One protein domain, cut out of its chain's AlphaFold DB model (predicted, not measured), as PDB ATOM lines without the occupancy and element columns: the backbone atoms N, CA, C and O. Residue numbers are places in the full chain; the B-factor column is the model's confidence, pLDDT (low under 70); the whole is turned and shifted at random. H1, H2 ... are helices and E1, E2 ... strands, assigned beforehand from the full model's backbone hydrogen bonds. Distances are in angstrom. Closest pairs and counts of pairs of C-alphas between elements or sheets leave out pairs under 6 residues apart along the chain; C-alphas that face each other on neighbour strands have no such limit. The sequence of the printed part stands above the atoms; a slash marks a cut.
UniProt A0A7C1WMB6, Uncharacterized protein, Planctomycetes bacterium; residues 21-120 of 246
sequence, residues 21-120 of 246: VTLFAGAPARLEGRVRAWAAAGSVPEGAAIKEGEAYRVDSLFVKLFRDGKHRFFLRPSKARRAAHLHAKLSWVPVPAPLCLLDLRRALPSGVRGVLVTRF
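This is residues 21 to 120 of the 246 residues of an uncharacterized protein of Planctomycetes bacterium (UniProt A0A7C1WMB6). A twisted six-stranded sheet is sandwiched between two helices, H1 over one face and H2 over the other, making three layers; E3 and E2 at one end are left uncovered. The 100 printed residues run E1 H1 E2 E3 E4 H2 E5 E6, class mixed; the sheet's order is E1 E5 E6 E4 E3 E2, all antiparallel. The whole is compact and rounded, radius of gyration of the C-alphas 12.9 A, spanning 34 by 32 by 23 A.

E1 is residues 21 to 23, beginning at C-alpha 21 (-54.023, 29.500, 8.262). H1 is 31 to 41, 15.3 A; E2 48 to 51; E3 55 to 58; E4 61 to 67, 19.1 A. H2 is 79 to 89, 15.5 A; E5 98 to 103, 13.3 A; E6 112 to 119, 20.5 A, ending at C-alpha 119 (-42.288, 29.711, 20.127).

Within hydrogen-bond range are N 22 and O 101 for E1 and E5, 2.8 A; N 102 and O 115 for hairpin E5 and E6, 2.8 A; N 64 and O 116 for E6 and E4, 2.9 A. E2 E3 E4 form a meander, each strand the antiparallel neighbour of the one before, with N 63 and O 56 at 2.8 A and N 57 and O 48 at 2.8 A. H1 is over E5 and E6, height over the sheet 8.6 A, slantwise to the strands; its closest C-alphas to E6 are Ala 39 and Val 112, 5.8 A. H2, on the opposite face, is over E5 and E6 at 9.5 A; on the local plane it stands at 29 degrees to E5, only just along the strands; the closest C-alphas of H2 and E6 are Ala 80 and Leu 116, 5.6 A. E4, H2, E5 form a split strand-helix-strand unit, E6 between its strands, with a right-handed crossover. Every O i to N i+4 pair is within hydrogen-bond range in H1, 5 of 7 in H2.

The farthest C-alphas, Trp 92 and Pro 109, are 38.3 A apart. The printed part has no cut. The link E4 to H2 is long; residues 89 to 94 stand free. Mean pLDDT of the printed part is 84.7; residues 69 to 77 and 88 are under 70.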
ATOM      1  N   VAL A  21     -55.054  29.176   7.285       84.62
ATOM      2  CA  VAL A  21     -54.023  29.500   8.262       84.62
ATOM      3  C   VAL A  21     -54.664  30.296   9.392       84.62
ATOM      4  O   VAL A  21     -55.317  31.311   9.175       84.62
ATOM      5  N   THR A  22     -54.479  29.821  10.617       88.44
ATOM      6  CA  THR A  22     -54.856  30.540  11.833       88.44
ATOM      7  C   THR A  22     -53.600  31.140  12.447       88.44
ATOM      8  O   THR A  22     -52.715  30.402  12.883       88.44
ATOM      9  N   LEU A  23     -53.527  32.470  12.484       90.19
ATOM     10  CA  LEU A  23     -52.498  33.206  13.215       90.19
ATOM     11  C   LEU A  23     -52.967  33.462  14.649       90.19
ATOM     12  O   LEU A  23     -54.124  33.812  14.878       90.19
ATOM     13  N   PHE A  24     -52.058  33.283  15.599       88.56
ATOM     14  CA  PHE A  24     -52.281  33.567  17.014       88.56
ATOM     15  C   PHE A  24     -51.553  34.854  17.424       88.56
ATOM     16  O   PHE A  24     -50.736  35.396  16.675       88.56
ATOM     17  N   ALA A  25     -51.849  35.352  18.625       86.31
ATOM     18  CA  ALA A  25     -51.219  36.554  19.162       86.31
ATOM     19  C   ALA A  25     -49.683  36.436  19.178       86.31
ATOM     20  O   ALA A  25     -49.126  35.417  19.585       86.31
ATOM     21  N   GLY A  26     -48.999  37.495  18.736       86.75
ATOM     22  CA  GLY A  26     -47.535  37.541  18.666       86.75
ATOM     23  C   GLY A  26     -46.919  36.816  17.462       86.75
ATOM     24  O   GLY A  26     -45.698  36.672  17.410       86.75
ATOM     25  N   ALA A  27     -47.725  36.363  16.495       89.44
ATOM     26  CA  ALA A  27     -47.227  35.813  15.239       89.44
ATOM     27  C   ALA A  27     -46.404  36.854  14.443       89.44
ATOM     28  O   ALA A  27     -46.900  37.957  14.199       89.44
ATOM     29  N   PRO A  28     -45.185  36.514  13.975       89.69
ATOM     30  CA  PRO A  28     -44.418  37.361  13.065       89.69
ATOM     31  C   PRO A  28     -45.168  37.679  11.767       89.69
ATOM     32  O   PRO A  28     -45.919  36.854  11.234       89.69
ATOM     33  N   ALA A  29     -44.882  38.852  11.196       83.44
ATOM     34  CA  ALA A  29     -45.369  39.217   9.873       83.44
ATOM     35  C   ALA A  29     -44.941  38.174   8.824       83.44
ATOM     36  O   ALA A  29     -43.851  37.605   8.894       83.44
ATOM     37  N   ARG A  30     -45.800  37.927   7.826       87.44
ATOM     38  CA  ARG A  30     -45.577  36.962   6.727       87.44
ATOM     39  C   ARG A  30     -45.457  35.487   7.145       87.44
ATOM     40  O   ARG A  30     -45.207  34.650   6.275       87.44
ATOM     41  N   LEU A  31     -45.681  35.131   8.416       91.56
ATOM     42  CA  LEU A  31     -45.619  33.732   8.859       91.56
ATOM     43  C   LEU A  31     -46.614  32.838   8.100       91.56
ATOM     44  O   LEU A  31     -46.285  31.700   7.781       91.56
ATOM     45  N   GLU A  32     -47.783  33.366   7.726       91.19
ATOM     46  CA  GLU A  32     -48.761  32.634   6.914       91.19
ATOM     47  C   GLU A  32     -48.177  32.144   5.578       91.19
ATOM     48  O   GLU A  32     -48.288  30.958   5.256       91.19
ATOM     49  N   GLY A  33     -47.529  33.030   4.814       91.44
ATOM     50  CA  GLY A  33     -46.948  32.678   3.516       91.44
ATOM     51  C   GLY A  33     -45.859  31.613   3.649       91.44
ATOM     52  O   GLY A  33     -45.842  30.643   2.891       91.44
ATOM     53  N   ARG A  34     -45.010  31.742   4.678       94.88
ATOM     54  CA  ARG A  34     -43.954  30.767   4.991       94.88
ATOM     55  C   ARG A  34     -44.531  29.398   5.327       94.88
ATOM     56  O   ARG A  34     -44.118  28.403   4.745       94.88
ATOM     57  N   VAL A  35     -45.540  29.344   6.196       94.44
ATOM     58  CA  VAL A  35     -46.175  28.082   6.607       94.44
ATOM     59  C   VAL A  35     -46.804  27.343   5.427       94.44
ATOM     60  O   VAL A  35     -46.686  26.119   5.345       94.44
ATOM     61  N   ARG A  36     -47.428  28.062   4.484       93.00
ATOM     62  CA  ARG A  36     -47.951  27.453   3.251       93.00
ATOM     63  C   ARG A  36     -46.828  26.896   2.373       93.00
ATOM     64  O   ARG A  36     -46.949  25.767   1.900       93.00
ATOM     65  N   ALA A  37     -45.738  27.645   2.203       94.38
ATOM     66  CA  ALA A  37     -44.576  27.201   1.436       94.38
ATOM     67  C   ALA A  37     -43.917  25.955   2.056       94.38
ATOM     68  O   ALA A  37     -43.698  24.969   1.355       94.38
ATOM     69  N   TRP A  38     -43.697  25.947   3.375       95.88
ATOM     70  CA  TRP A  38     -43.148  24.794   4.098       95.88
ATOM     71  C   TRP A  38     -44.031  23.552   3.978       95.88
ATOM     72  O   TRP A  38     -43.542  22.448   3.743       95.88
ATOM     73  N   ALA A  39     -45.353  23.716   4.096       92.94
ATOM     74  CA  ALA A  39     -46.286  22.608   3.927       92.94
ATOM     75  C   ALA A  39     -46.221  22.019   2.507       92.94
ATOM     76  O   ALA A  39     -46.182  20.795   2.355       92.94
ATOM     77  N   ALA A  40     -46.173  22.873   1.479       92.94
ATOM     78  CA  ALA A  40     -46.062  22.455   0.083       92.94
ATOM     79  C   ALA A  40     -44.734  21.744  -0.212       92.94
ATOM     80  O   ALA A  40     -44.746  20.706  -0.868       92.94
ATOM     81  N   ALA A  41     -43.621  22.250   0.321       93.75
ATOM     82  CA  ALA A  41     -42.307  21.625   0.189       93.75
ATOM     83  C   ALA A  41     -42.190  20.313   0.987       93.75
ATOM     84  O   ALA A  41     -41.434  19.418   0.622       93.75
ATOM     85  N   GLY A  42     -42.938  20.182   2.086       93.12
ATOM     86  CA  GLY A  42     -42.757  19.081   3.030       93.12
ATOM     87  C   GLY A  42     -41.479  19.200   3.859       93.12
ATOM     88  O   GLY A  42     -41.035  18.213   4.440       93.12
ATOM     89  N   SER A  43     -40.880  20.381   3.921       95.69
ATOM     90  CA  SER A  43     -39.647  20.660   4.651       95.69
ATOM     91  C   SER A  43     -39.611  22.133   5.050       95.69
ATOM     92  O   SER A  43     -40.473  22.920   4.655       95.69
ATOM     93  N   VAL A  44     -38.622  22.497   5.862       96.62
ATOM     94  CA  VAL A  44     -38.348  23.883   6.251       96.62
ATOM     95  C   VAL A  44     -36.900  24.176   5.848       96.62
ATOM     96  O   VAL A  44     -36.005  23.949   6.656       96.62
ATOM     97  N   PRO A  45     -36.644  24.579   4.586       93.12
ATOM     98  CA  PRO A  45     -35.287  24.660   4.036       93.12
ATOM     99  C   PRO A  45     -34.363  25.611   4.793       93.12
ATOM    100  O   PRO A  45     -33.169  25.355   4.903       93.12
ATOM    101  N   GLU A  46     -34.910  26.702   5.329       93.88
ATOM    102  CA  GLU A  46     -34.153  27.665   6.132       93.88
ATOM    103  C   GLU A  46     -33.976  27.243   7.602       93.88
ATOM    104  O   GLU A  46     -33.365  27.970   8.384       93.88
ATOM    105  N   GLY A  47     -34.570  26.119   8.011       94.12
ATOM    106  CA  GLY A  47     -34.603  25.672   9.396       94.12
ATOM    107  C   GLY A  47     -33.567  24.605   9.706       94.12
ATOM    108  O   GLY A  47     -33.337  23.687   8.923       94.12
ATOM    109  N   ALA A  48     -33.009  24.665  10.912       96.12
ATOM    110  CA  ALA A  48     -32.227  23.567  11.459       96.12
ATOM    111  C   ALA A  48     -33.169  22.418  11.849       96.12
ATOM    112  O   ALA A  48     -34.094  22.606  12.647       96.12
ATOM    113  N   ALA A  49     -32.956  21.225  11.297       95.56
ATOM    114  CA  ALA A  49     -33.762  20.062  11.633       95.56
ATOM    115  C   ALA A  49     -33.485  19.600  13.074       95.56
ATOM    116  O   ALA A  49     -32.358  19.282  13.443       95.56
ATOM    117  N   ILE A  50     -34.540  19.536  13.887       92.19
ATOM    118  CA  ILE A  50     -34.528  18.866  15.199       92.19
ATOM    119  C   ILE A  50     -34.858  17.386  15.000       92.19
ATOM    120  O   ILE A  50     -34.293  16.505  15.643       92.19
ATOM    121  N   LYS A  51     -35.799  17.117  14.088       90.62
ATOM    122  CA  LYS A  51     -36.155  15.785  13.618       90.62
ATOM    123  C   LYS A  51     -36.491  15.866  12.138       90.62
ATOM    124  O   LYS A  51     -37.513  16.448  11.770       90.62
ATOM    125  N   GLU A  52     -35.642  15.264  11.315       90.56
ATOM    126  CA  GLU A  52     -35.773  15.296   9.860       90.56
ATOM    127  C   GLU A  52     -37.184  14.935   9.389       90.56
ATOM    128  O   GLU A  52     -37.797  13.964   9.846       90.56
ATOM    129  N   GLY A  53     -37.727  15.764   8.496       88.00
ATOM    130  CA  GLY A  53     -39.065  15.585   7.935       88.00
ATOM    131  C   GLY A  53     -40.240  15.896   8.874       88.00
ATOM    132  O   GLY A  53     -41.380  15.872   8.394       88.00
ATOM    133  N   GLU A  54     -40.008  16.209  10.155       90.19
ATOM    134  CA  GLU A  54     -41.064  16.406  11.164       90.19
ATOM    135  C   GLU A  54     -40.936  17.706  11.966       90.19
ATOM    136  O   GLU A  54     -41.946  18.382  12.145       90.19
ATOM    137  N   ALA A  55     -39.755  18.066  12.467       93.25
ATOM    138  CA  ALA A  55     -39.599  19.198  13.379       93.25
ATOM    139  C   ALA A  55     -38.332  20.009  13.092       93.25
ATOM    140  O   ALA A  55     -37.244  19.446  12.964       93.25
ATOM    141  N   TYR A  56     -38.476  21.331  13.058       96.56
ATOM    142  CA  TYR A  56     -37.419  22.270  12.687       96.56
ATOM    143  C   TYR A  56     -37.397  23.471  13.630       96.56
ATOM    144  O   TYR A  56     -38.438  23.895  14.141       96.56
ATOM    145  N   ARG A  57     -36.210  24.047  13.817       96.19
ATOM    146  CA  ARG A  57     -36.004  25.360  14.428       96.19
ATOM    147  C   ARG A  57     -35.731  26.384  13.334       96.19
ATOM    148  O   ARG A  57     -34.846  26.175  12.512       96.19
ATOM    149  N   VAL A  58     -36.439  27.507  13.374       95.88
ATOM    150  CA  VAL A  58     -36.147  28.681  12.543       95.88
ATOM    151  C   VAL A  58     -36.110  29.896  13.453       95.88
ATOM    152  O   VAL A  58     -37.154  30.311  13.948       95.88
ATOM    153  N   ASP A  59     -34.926  30.440  13.716       93.56
ATOM    154  CA  ASP A  59     -34.730  31.517  14.691       93.56
ATOM    155  C   ASP A  59     -35.347  31.165  16.067       93.56
ATOM    156  O   ASP A  59     -34.914  30.219  16.738       93.56
ATOM    157  N   SER A  60     -36.386  31.905  16.468       93.62
ATOM    158  CA  SER A  60     -37.178  31.733  17.691       93.62
ATOM    159  C   SER A  60     -38.465  30.917  17.485       93.62
ATOM    160  O   SER A  60     -39.341  30.898  18.354       93.62
ATOM    161  N   LEU A  61     -38.603  30.245  16.340       95.69
ATOM    162  CA  LEU A  61     -39.760  29.436  15.967       95.69
ATOM    163  C   LEU A  61     -39.433  27.948  16.035       95.69
ATOM    164  O   LEU A  61     -38.410  27.487  15.531       95.69
ATOM    165  N   PHE A  62     -40.360  27.187  16.603       95.25
ATOM    166  CA  PHE A  62     -40.413  25.740  16.477       95.25
ATOM    167  C   PHE A  62     -41.511  25.382  15.477       95.25
ATOM    168  O   PHE A  62     -42.669  25.762  15.662       95.25
ATOM    169  N   VAL A  63     -41.159  24.657  14.417       95.44
ATOM    170  CA  VAL A  63     -42.070  24.272  13.333       95.44
ATOM    171  C   VAL A  63     -42.232  22.758  13.335       95.44
ATOM    172  O   VAL A  63     -41.270  22.038  13.078       95.44
ATOM    173  N   LYS A  64     -43.452  22.266  13.581       93.31
ATOM    174  CA  LYS A  64     -43.800  20.839  13.499       93.31
ATOM    175  C   LYS A  64     -44.686  20.583  12.283       93.31
ATOM    176  O   LYS A  64     -45.799  21.107  12.191       93.31
ATOM    177  N   LEU A  65     -44.192  19.764  11.359       92.62
ATOM    178  CA  LEU A  65     -44.913  19.265  10.195       92.62
ATOM    179  C   LEU A  65     -45.653  17.979  10.573       92.62
ATOM    180  O   LEU A  65     -45.056  16.964  10.930       92.62
ATOM    181  N   PHE A  66     -46.974  18.005  10.460       88.12
ATOM    182  CA  PHE A  66     -47.826  16.854  10.715       88.12
ATOM    183  C   PHE A  66     -48.136  16.167   9.399       88.12
ATOM    184  O   PHE A  66     -48.803  16.724   8.527       88.12
ATOM    185  N   ARG A  67     -47.677  14.928   9.278       86.56
ATOM    186  CA  ARG A  67     -47.980  14.040   8.158       86.56
ATOM    187  C   ARG A  67     -49.090  13.078   8.554       86.56
ATOM    188  O   ARG A  67     -49.309  12.828   9.745       86.56
ATOM    189  N   ASP A  68     -49.807  12.548   7.572       71.12
ATOM    190  CA  ASP A  68     -50.791  11.507   7.858       71.12
ATOM    191  C   ASP A  68     -50.109  10.252   8.428       71.12
ATOM    192  O   ASP A  68     -49.068   9.800   7.957       71.12
ATOM    193  N   GLY A  69     -50.736   9.668   9.448       56.78
ATOM    194  CA  GLY A  69     -50.588   8.244   9.744       56.78
ATOM    195  C   GLY A  69     -51.685   7.466   9.016       56.78
ATOM    196  O   GLY A  69     -52.721   8.042   8.691       56.78
ATOM    197  N   LYS A  70     -51.496   6.157   8.809       41.16
ATOM    198  CA  LYS A  70     -52.356   5.247   8.011       41.16
ATOM    199  C   LYS A  70     -53.862   5.159   8.384       41.16
ATOM    200  O   LYS A  70     -54.542   4.272   7.878       41.16
ATOM    201  N   HIS A  71     -54.441   6.018   9.230       43.16
ATOM    202  CA  HIS A  71     -55.800   5.819   9.753       43.16
ATOM    203  C   HIS A  71     -56.799   6.961   9.507       43.16
ATOM    204  O   HIS A  71     -56.667   8.087   9.990       43.16
ATOM    205  N   ARG A  72     -57.871   6.559   8.808       45.59
ATOM    206  CA  ARG A  72     -59.158   7.218   8.544       45.59
ATOM    207  C   ARG A  72     -59.838   7.675   9.841       45.59
ATOM    208  O   ARG A  72     -60.503   6.888  10.499       45.59
ATOM    209  N   PHE A  73     -59.758   8.960  10.175       45.81
ATOM    210  CA  PHE A  73     -60.671   9.573  11.150       45.81
ATOM    211  C   PHE A  73     -61.159  10.925  10.629       45.81
ATOM    212  O   PHE A  73     -60.731  11.975  11.095       45.81
ATOM    213  N   PHE A  74     -62.068  10.892   9.651       49.16
ATOM    214  CA  PHE A  74     -62.678  12.081   9.037       49.16
ATOM    215  C   PHE A  74     -63.454  12.972  10.030       49.16
ATOM    216  O   PHE A  74     -63.724  14.127   9.723       49.16
ATOM    217  N   LEU A  75     -63.767  12.462  11.229       50.66
ATOM    218  CA  LEU A  75     -64.550  13.153  12.264       50.66
ATOM    219  C   LEU A  75     -63.712  13.698  13.436       50.66
ATOM    220  O   LEU A  75     -64.262  14.321  14.341       50.66
ATOM    221  N   ARG A  76     -62.393  13.461  13.473       59.09
ATOM    222  CA  ARG A  76     -61.531  13.957  14.560       59.09
ATOM    223  C   ARG A  76     -60.762  15.205  14.109       59.09
ATOM    224  O   ARG A  76     -60.184  15.168  13.025       59.09
ATOM    225  N   PRO A  77     -60.676  16.271  14.935       62.47
ATOM    226  CA  PRO A  77     -59.777  17.394  14.664       62.47
ATOM    227  C   PRO A  77     -58.346  16.884  14.454       62.47
ATOM    228  O   PRO A  77     -57.954  15.919  15.123       62.47
ATOM    229  N   SER A  78     -57.568  17.499  13.559       70.81
ATOM    230  CA  SER A  78     -56.179  17.086  13.318       70.81
ATOM    231  C   SER A  78     -55.322  17.215  14.581       70.81
ATOM    232  O   SER A  78     -55.690  17.906  15.532       70.81
ATOM    233  N   LYS A  79     -54.172  16.530  14.611       73.19
ATOM    234  CA  LYS A  79     -53.204  16.649  15.716       73.19
ATOM    235  C   LYS A  79     -52.805  18.112  15.944       73.19
ATOM    236  O   LYS A  79     -53.021  18.630  17.031       73.19
ATOM    237  N   ALA A  80     -52.416  18.801  14.870       70.56
ATOM    238  CA  ALA A  80     -52.062  20.216  14.886       70.56
ATOM    239  C   ALA A  80     -53.177  21.099  15.485       70.56
ATOM    240  O   ALA A  80     -52.919  21.911  16.374       70.56
ATOM    241  N   ARG A  81     -54.439  20.885  15.078       75.75
ATOM    242  CA  ARG A  81     -55.587  21.625  15.627       75.75
ATOM    243  C   ARG A  81     -55.845  21.312  17.100       75.75
ATOM    244  O   ARG A  81     -56.172  22.220  17.861       75.75
ATOM    245  N   ARG A  82     -55.701  20.052  17.523       76.12
ATOM    246  CA  ARG A  82     -55.831  19.677  18.940       76.12
ATOM    247  C   ARG A  82     -54.736  20.314  19.790       76.12
ATOM    248  O   ARG A  82     -55.068  20.870  20.829       76.12
ATOM    249  N   ALA A  83     -53.482  20.274  19.346       72.12
ATOM    250  CA  ALA A  83     -52.362  20.891  20.049       72.12
ATOM    251  C   ALA A  83     -52.558  22.407  20.221       72.12
ATOM    252  O   ALA A  83     -52.433  22.913  21.335       72.12
ATOM    253  N   ALA A  84     -52.967  23.113  19.162       73.00
ATOM    254  CA  ALA A  84     -53.263  24.544  19.242       73.00
ATOM    255  C   ALA A  84     -54.433  24.853  20.195       73.00
ATOM    256  O   ALA A  84     -54.347  25.764  21.015       73.00
ATOM    257  N   HIS A  85     -55.514  24.065  20.141       76.06
ATOM    258  CA  HIS A  85     -56.664  24.227  21.042       76.06
ATOM    259  C   HIS A  85     -56.315  23.953  22.509       76.06
ATOM    260  O   HIS A  85     -56.853  24.587  23.416       76.06
ATOM    261  N   LEU A  86     -55.421  22.994  22.758       74.00
ATOM    262  CA  LEU A  86     -54.971  22.656  24.107       74.00
ATOM    263  C   LEU A  86     -54.151  23.777  24.735       74.00
ATOM    264  O   LEU A  86     -54.280  23.972  25.937       74.00
ATOM    265  N   HIS A  87     -53.392  24.549  23.955       74.44
ATOM    266  CA  HIS A  87     -52.648  25.686  24.495       74.44
ATOM    267  C   HIS A  87     -53.552  26.658  25.271       74.44
ATOM    268  O   HIS A  87     -53.267  26.980  26.419       74.44
ATOM    269  N   ALA A  88     -54.686  27.064  24.689       69.81
ATOM    270  CA  ALA A  88     -55.620  27.981  25.345       69.81
ATOM    271  C   ALA A  88     -56.179  27.416  26.665       69.81
ATOM    272  O   ALA A  88     -56.384  28.146  27.628       69.81
ATOM    273  N   LYS A  89     -56.383  26.095  26.733       74.94
ATOM    274  CA  LYS A  89     -56.882  25.404  27.934       74.94
ATOM    275  C   LYS A  89     -55.814  25.171  29.004       74.94
ATOM    276  O   LYS A  89     -56.153  24.839  30.140       74.94
ATOM    277  N   LEU A  90     -54.543  25.285  28.635       80.00
ATOM    278  CA  LEU A  90     -53.390  24.959  29.468       80.00
ATOM    279  C   LEU A  90     -52.559  26.194  29.811       80.00
ATOM    280  O   LEU A  90     -51.410  26.043  30.195       80.00
ATOM    281  N   SER A  91     -53.135  27.397  29.741       77.06
ATOM    282  CA  SER A  91     -52.451  28.663  30.049       77.06
ATOM    283  C   SER A  91     -51.826  28.732  31.453       77.06
ATOM    284  O   SER A  91     -50.937  29.540  31.691       77.06
ATOM    285  N   TRP A  92     -52.261  27.876  32.382       84.00
ATOM    286  CA  TRP A  92     -51.716  27.740  33.738       84.00
ATOM    287  C   TRP A  92     -50.515  26.777  33.839       84.00
ATOM    288  O   TRP A  92     -49.907  26.659  34.905       84.00
ATOM    289  N   VAL A  93     -50.172  26.075  32.756       88.88
ATOM    290  CA  VAL A  93     -48.962  25.255  32.612       88.88
ATOM    291  C   VAL A  93     -48.031  25.959  31.625       88.88
ATOM    292  O   VAL A  93     -48.504  26.390  30.577       88.88
ATOM    293  N   PRO A  94     -46.714  26.056  31.883       91.81
ATOM    294  CA  PRO A  94     -45.794  26.587  30.886       91.81
ATOM    295  C   PRO A  94     -45.738  25.650  29.673       91.81
ATOM    296  O   PRO A  94     -45.157  24.564  29.711       91.81
ATOM    297  N   VAL A  95     -46.389  26.064  28.592       90.88
ATOM    298  CA  VAL A  95     -46.406  25.389  27.294       90.88
ATOM    299  C   VAL A  95     -46.018  26.400  26.214       90.88
ATOM    300  O   VAL A  95     -46.368  27.576  26.340       90.88
ATOM    301  N   PRO A  96     -45.294  26.003  25.154       91.12
ATOM    302  CA  PRO A  96     -44.908  26.939  24.108       91.12
ATOM    303  C   PRO A  96     -46.123  27.585  23.434       91.12
ATOM    304  O   PRO A  96     -47.038  26.893  22.983       91.12
ATOM    305  N   ALA A  97     -46.099  28.915  23.320       88.12
ATOM    306  CA  ALA A  97     -47.173  29.668  22.685       88.12
ATOM    307  C   ALA A  97     -47.326  29.284  21.203       88.12
ATOM    308  O   ALA A  97     -46.331  29.353  20.474       88.12
ATOM    309  N   PRO A  98     -48.527  28.902  20.723       90.12
ATOM    310  CA  PRO A  98     -48.801  28.735  19.313       90.12
ATOM    311  C   PRO A  98     -48.771  30.110  18.661       90.12
ATOM    312  O   PRO A  98     -49.283  31.083  19.203       90.12
ATOM    313  N   LEU A  99     -48.163  30.167  17.485       92.50
ATOM    314  CA  LEU A  99     -48.031  31.375  16.675       92.50
ATOM    315  C   LEU A  99     -48.782  31.215  15.359       92.50
ATOM    316  O   LEU A  99     -49.415  32.151  14.880       92.50
ATOM    317  N   CYS A 100     -48.769  30.010  14.789       92.81
ATOM    318  CA  CYS A 100     -49.490  29.723  13.561       92.81
ATOM    319  C   CYS A 100     -49.920  28.259  13.493       92.81
ATOM    320  O   CYS A 100     -49.161  27.359  13.848       92.81
ATOM    321  N   LEU A 101     -51.124  28.018  12.987       91.12
ATOM    322  CA  LEU A 101     -51.638  26.695  12.662       91.12
ATOM    323  C   LEU A 101     -52.113  26.682  11.212       91.12
ATOM    324  O   LEU A 101     -52.972  27.473  10.837       91.12
ATOM    325  N   LEU A 102     -51.620  25.730  10.430       90.06
ATOM    326  CA  LEU A 102     -52.240  25.307   9.180       90.06
ATOM    327  C   LEU A 102     -52.853  23.923   9.390       90.06
ATOM    328  O   LEU A 102     -52.141  22.978   9.728       90.06
ATOM    329  N   ASP A 103     -54.160  23.799   9.176       86.56
ATOM    330  CA  ASP A 103     -54.891  22.532   9.278       86.56
ATOM    331  C   ASP A 103     -55.568  22.192   7.943       86.56
ATOM    332  O   ASP A 103     -56.552  22.829   7.555       86.56
ATOM    333  N   LEU A 104     -55.050  21.189   7.228       82.69
ATOM    334  CA  LEU A 104     -55.523  20.820   5.894       82.69
ATOM    335  C   LEU A 104     -56.509  19.649   5.947       82.69
ATOM    336  O   LEU A 104     -56.290  18.619   6.593       82.69
ATOM    337  N   ARG A 105     -57.597  19.765   5.175       77.75
ATOM    338  CA  ARG A 105     -58.597  18.689   5.035       77.75
ATOM    339  C   ARG A 105     -58.000  17.423   4.426       77.75
ATOM    340  O   ARG A 105     -58.336  16.321   4.860       77.75
ATOM    341  N   ARG A 106     -57.121  17.594   3.436       78.88
ATOM    342  CA  ARG A 106     -56.402  16.537   2.717       78.88
ATOM    343  C   ARG A 106     -54.904  16.810   2.804       78.88
ATOM    344  O   ARG A 106     -54.506  17.972   2.847       78.88
ATOM    345  N   ALA A 107     -54.101  15.752   2.843       82.81
ATOM    346  CA  ALA A 107     -52.655  15.887   2.735       82.81
ATOM    347  C   ALA A 107     -52.270  16.464   1.360       82.81
ATOM    348  O   ALA A 107     -52.940  16.203   0.359       82.81
ATOM    349  N   LEU A 108     -51.197  17.249   1.331       85.69
ATOM    350  CA  LEU A 108     -50.561  17.732   0.103       85.69
ATOM    351  C   LEU A 108     -49.771  16.600  -0.576       85.69
ATOM    352  O   LEU A 108     -49.508  15.583   0.071       85.69
ATOM    353  N   PRO A 109     -49.324  16.769  -1.837       88.94
ATOM    354  CA  PRO A 109     -48.415  15.818  -2.488       88.94
ATOM    355  C   PRO A 109     -47.144  15.536  -1.673       88.94
ATOM    356  O   PRO A 109     -46.631  14.423  -1.688       88.94
ATOM    357  N   SER A 110     -46.690  16.514  -0.884       88.06
ATOM    358  CA  SER A 110     -45.586  16.368   0.071       88.06
ATOM    359  C   SER A 110     -45.883  15.425   1.245       88.06
ATOM    360  O   SER A 110     -44.987  15.130   2.032       88.06
ATOM    361  N   GLY A 111     -47.135  14.990   1.426       87.94
ATOM    362  CA  GLY A 111     -47.621  14.189   2.551       87.94
ATOM    363  C   GLY A 111     -47.956  14.991   3.815       87.94
ATOM    364  O   GLY A 111     -48.458  14.419   4.788       87.94
ATOM    365  N   VAL A 112     -47.696  16.304   3.834       89.19
ATOM    366  CA  VAL A 112     -48.045  17.179   4.963       89.19
ATOM    367  C   VAL A 112     -49.547  17.451   4.976       89.19
ATOM    368  O   VAL A 112     -50.148  17.782   3.956       89.19
ATOM    369  N   ARG A 113     -50.153  17.339   6.158       87.94
ATOM    370  CA  ARG A 113     -51.573  17.611   6.416       87.94
ATOM    371  C   ARG A 113     -51.794  18.740   7.421       87.94
ATOM    372  O   ARG A 113     -52.893  19.271   7.537       87.94
ATOM    373  N   GLY A 114     -50.761  19.138   8.144       88.81
ATOM    374  CA  GLY A 114     -50.833  20.322   8.977       88.81
ATOM    375  C   GLY A 114     -49.463  20.805   9.398       88.81
ATOM    376  O   GLY A 114     -48.482  20.067   9.332       88.81
ATOM    377  N   VAL A 115     -49.416  22.047   9.849       92.06
ATOM    378  CA  VAL A 115     -48.217  22.677  10.393       92.06
ATOM    379  C   VAL A 115     -48.617  23.400  11.664       92.06
ATOM    380  O   VAL A 115     -49.580  24.166  11.654       92.06
ATOM    381  N   LEU A 116     -47.887  23.165  12.750       91.88
ATOM    382  CA  LEU A 116     -47.977  23.978  13.958       91.88
ATOM    383  C   LEU A 116     -46.653  24.703  14.142       91.88
ATOM    384  O   LEU A 116     -45.601  24.069  14.192       91.88
ATOM    385  N   VAL A 117     -46.733  26.020  14.262       94.06
ATOM    386  CA  VAL A 117     -45.617  26.868  14.659       94.06
ATOM    387  C   VAL A 117     -45.866  27.324  16.083       94.06
ATOM    388  O   VAL A 117     -46.908  27.922  16.365       94.06
ATOM    389  N   THR A 118     -44.911  27.067  16.967       93.38
ATOM    390  CA  THR A 118     -44.882  27.615  18.325       93.38
ATOM    391  C   THR A 118     -43.629  28.453  18.525       93.38
ATOM    392  O   THR A 118     -42.702  28.417  17.714       93.38
ATOM    393  N   ARG A 119     -43.564  29.186  19.637       93.50
ATOM    394  CA  ARG A 119     -42.288  29.711  20.127       93.50
ATOM    395  C   ARG A 119     -41.317  28.549  20.371       93.50
ATOM    396  O   ARG A 119     -41.717  27.519  20.918       93.50
ATOM    397  N   PHE A 120     -40.069  28.709  19.952       94.44
ATOM    398  CA  PHE A 120     -38.978  27.826  20.343       94.44
ATOM    399  C   PHE A 120     -38.558  28.152  21.777       94.44
ATOM    400  O   PHE A 120     -38.431  29.323  22.131       94.44
TER     401      PHE A 120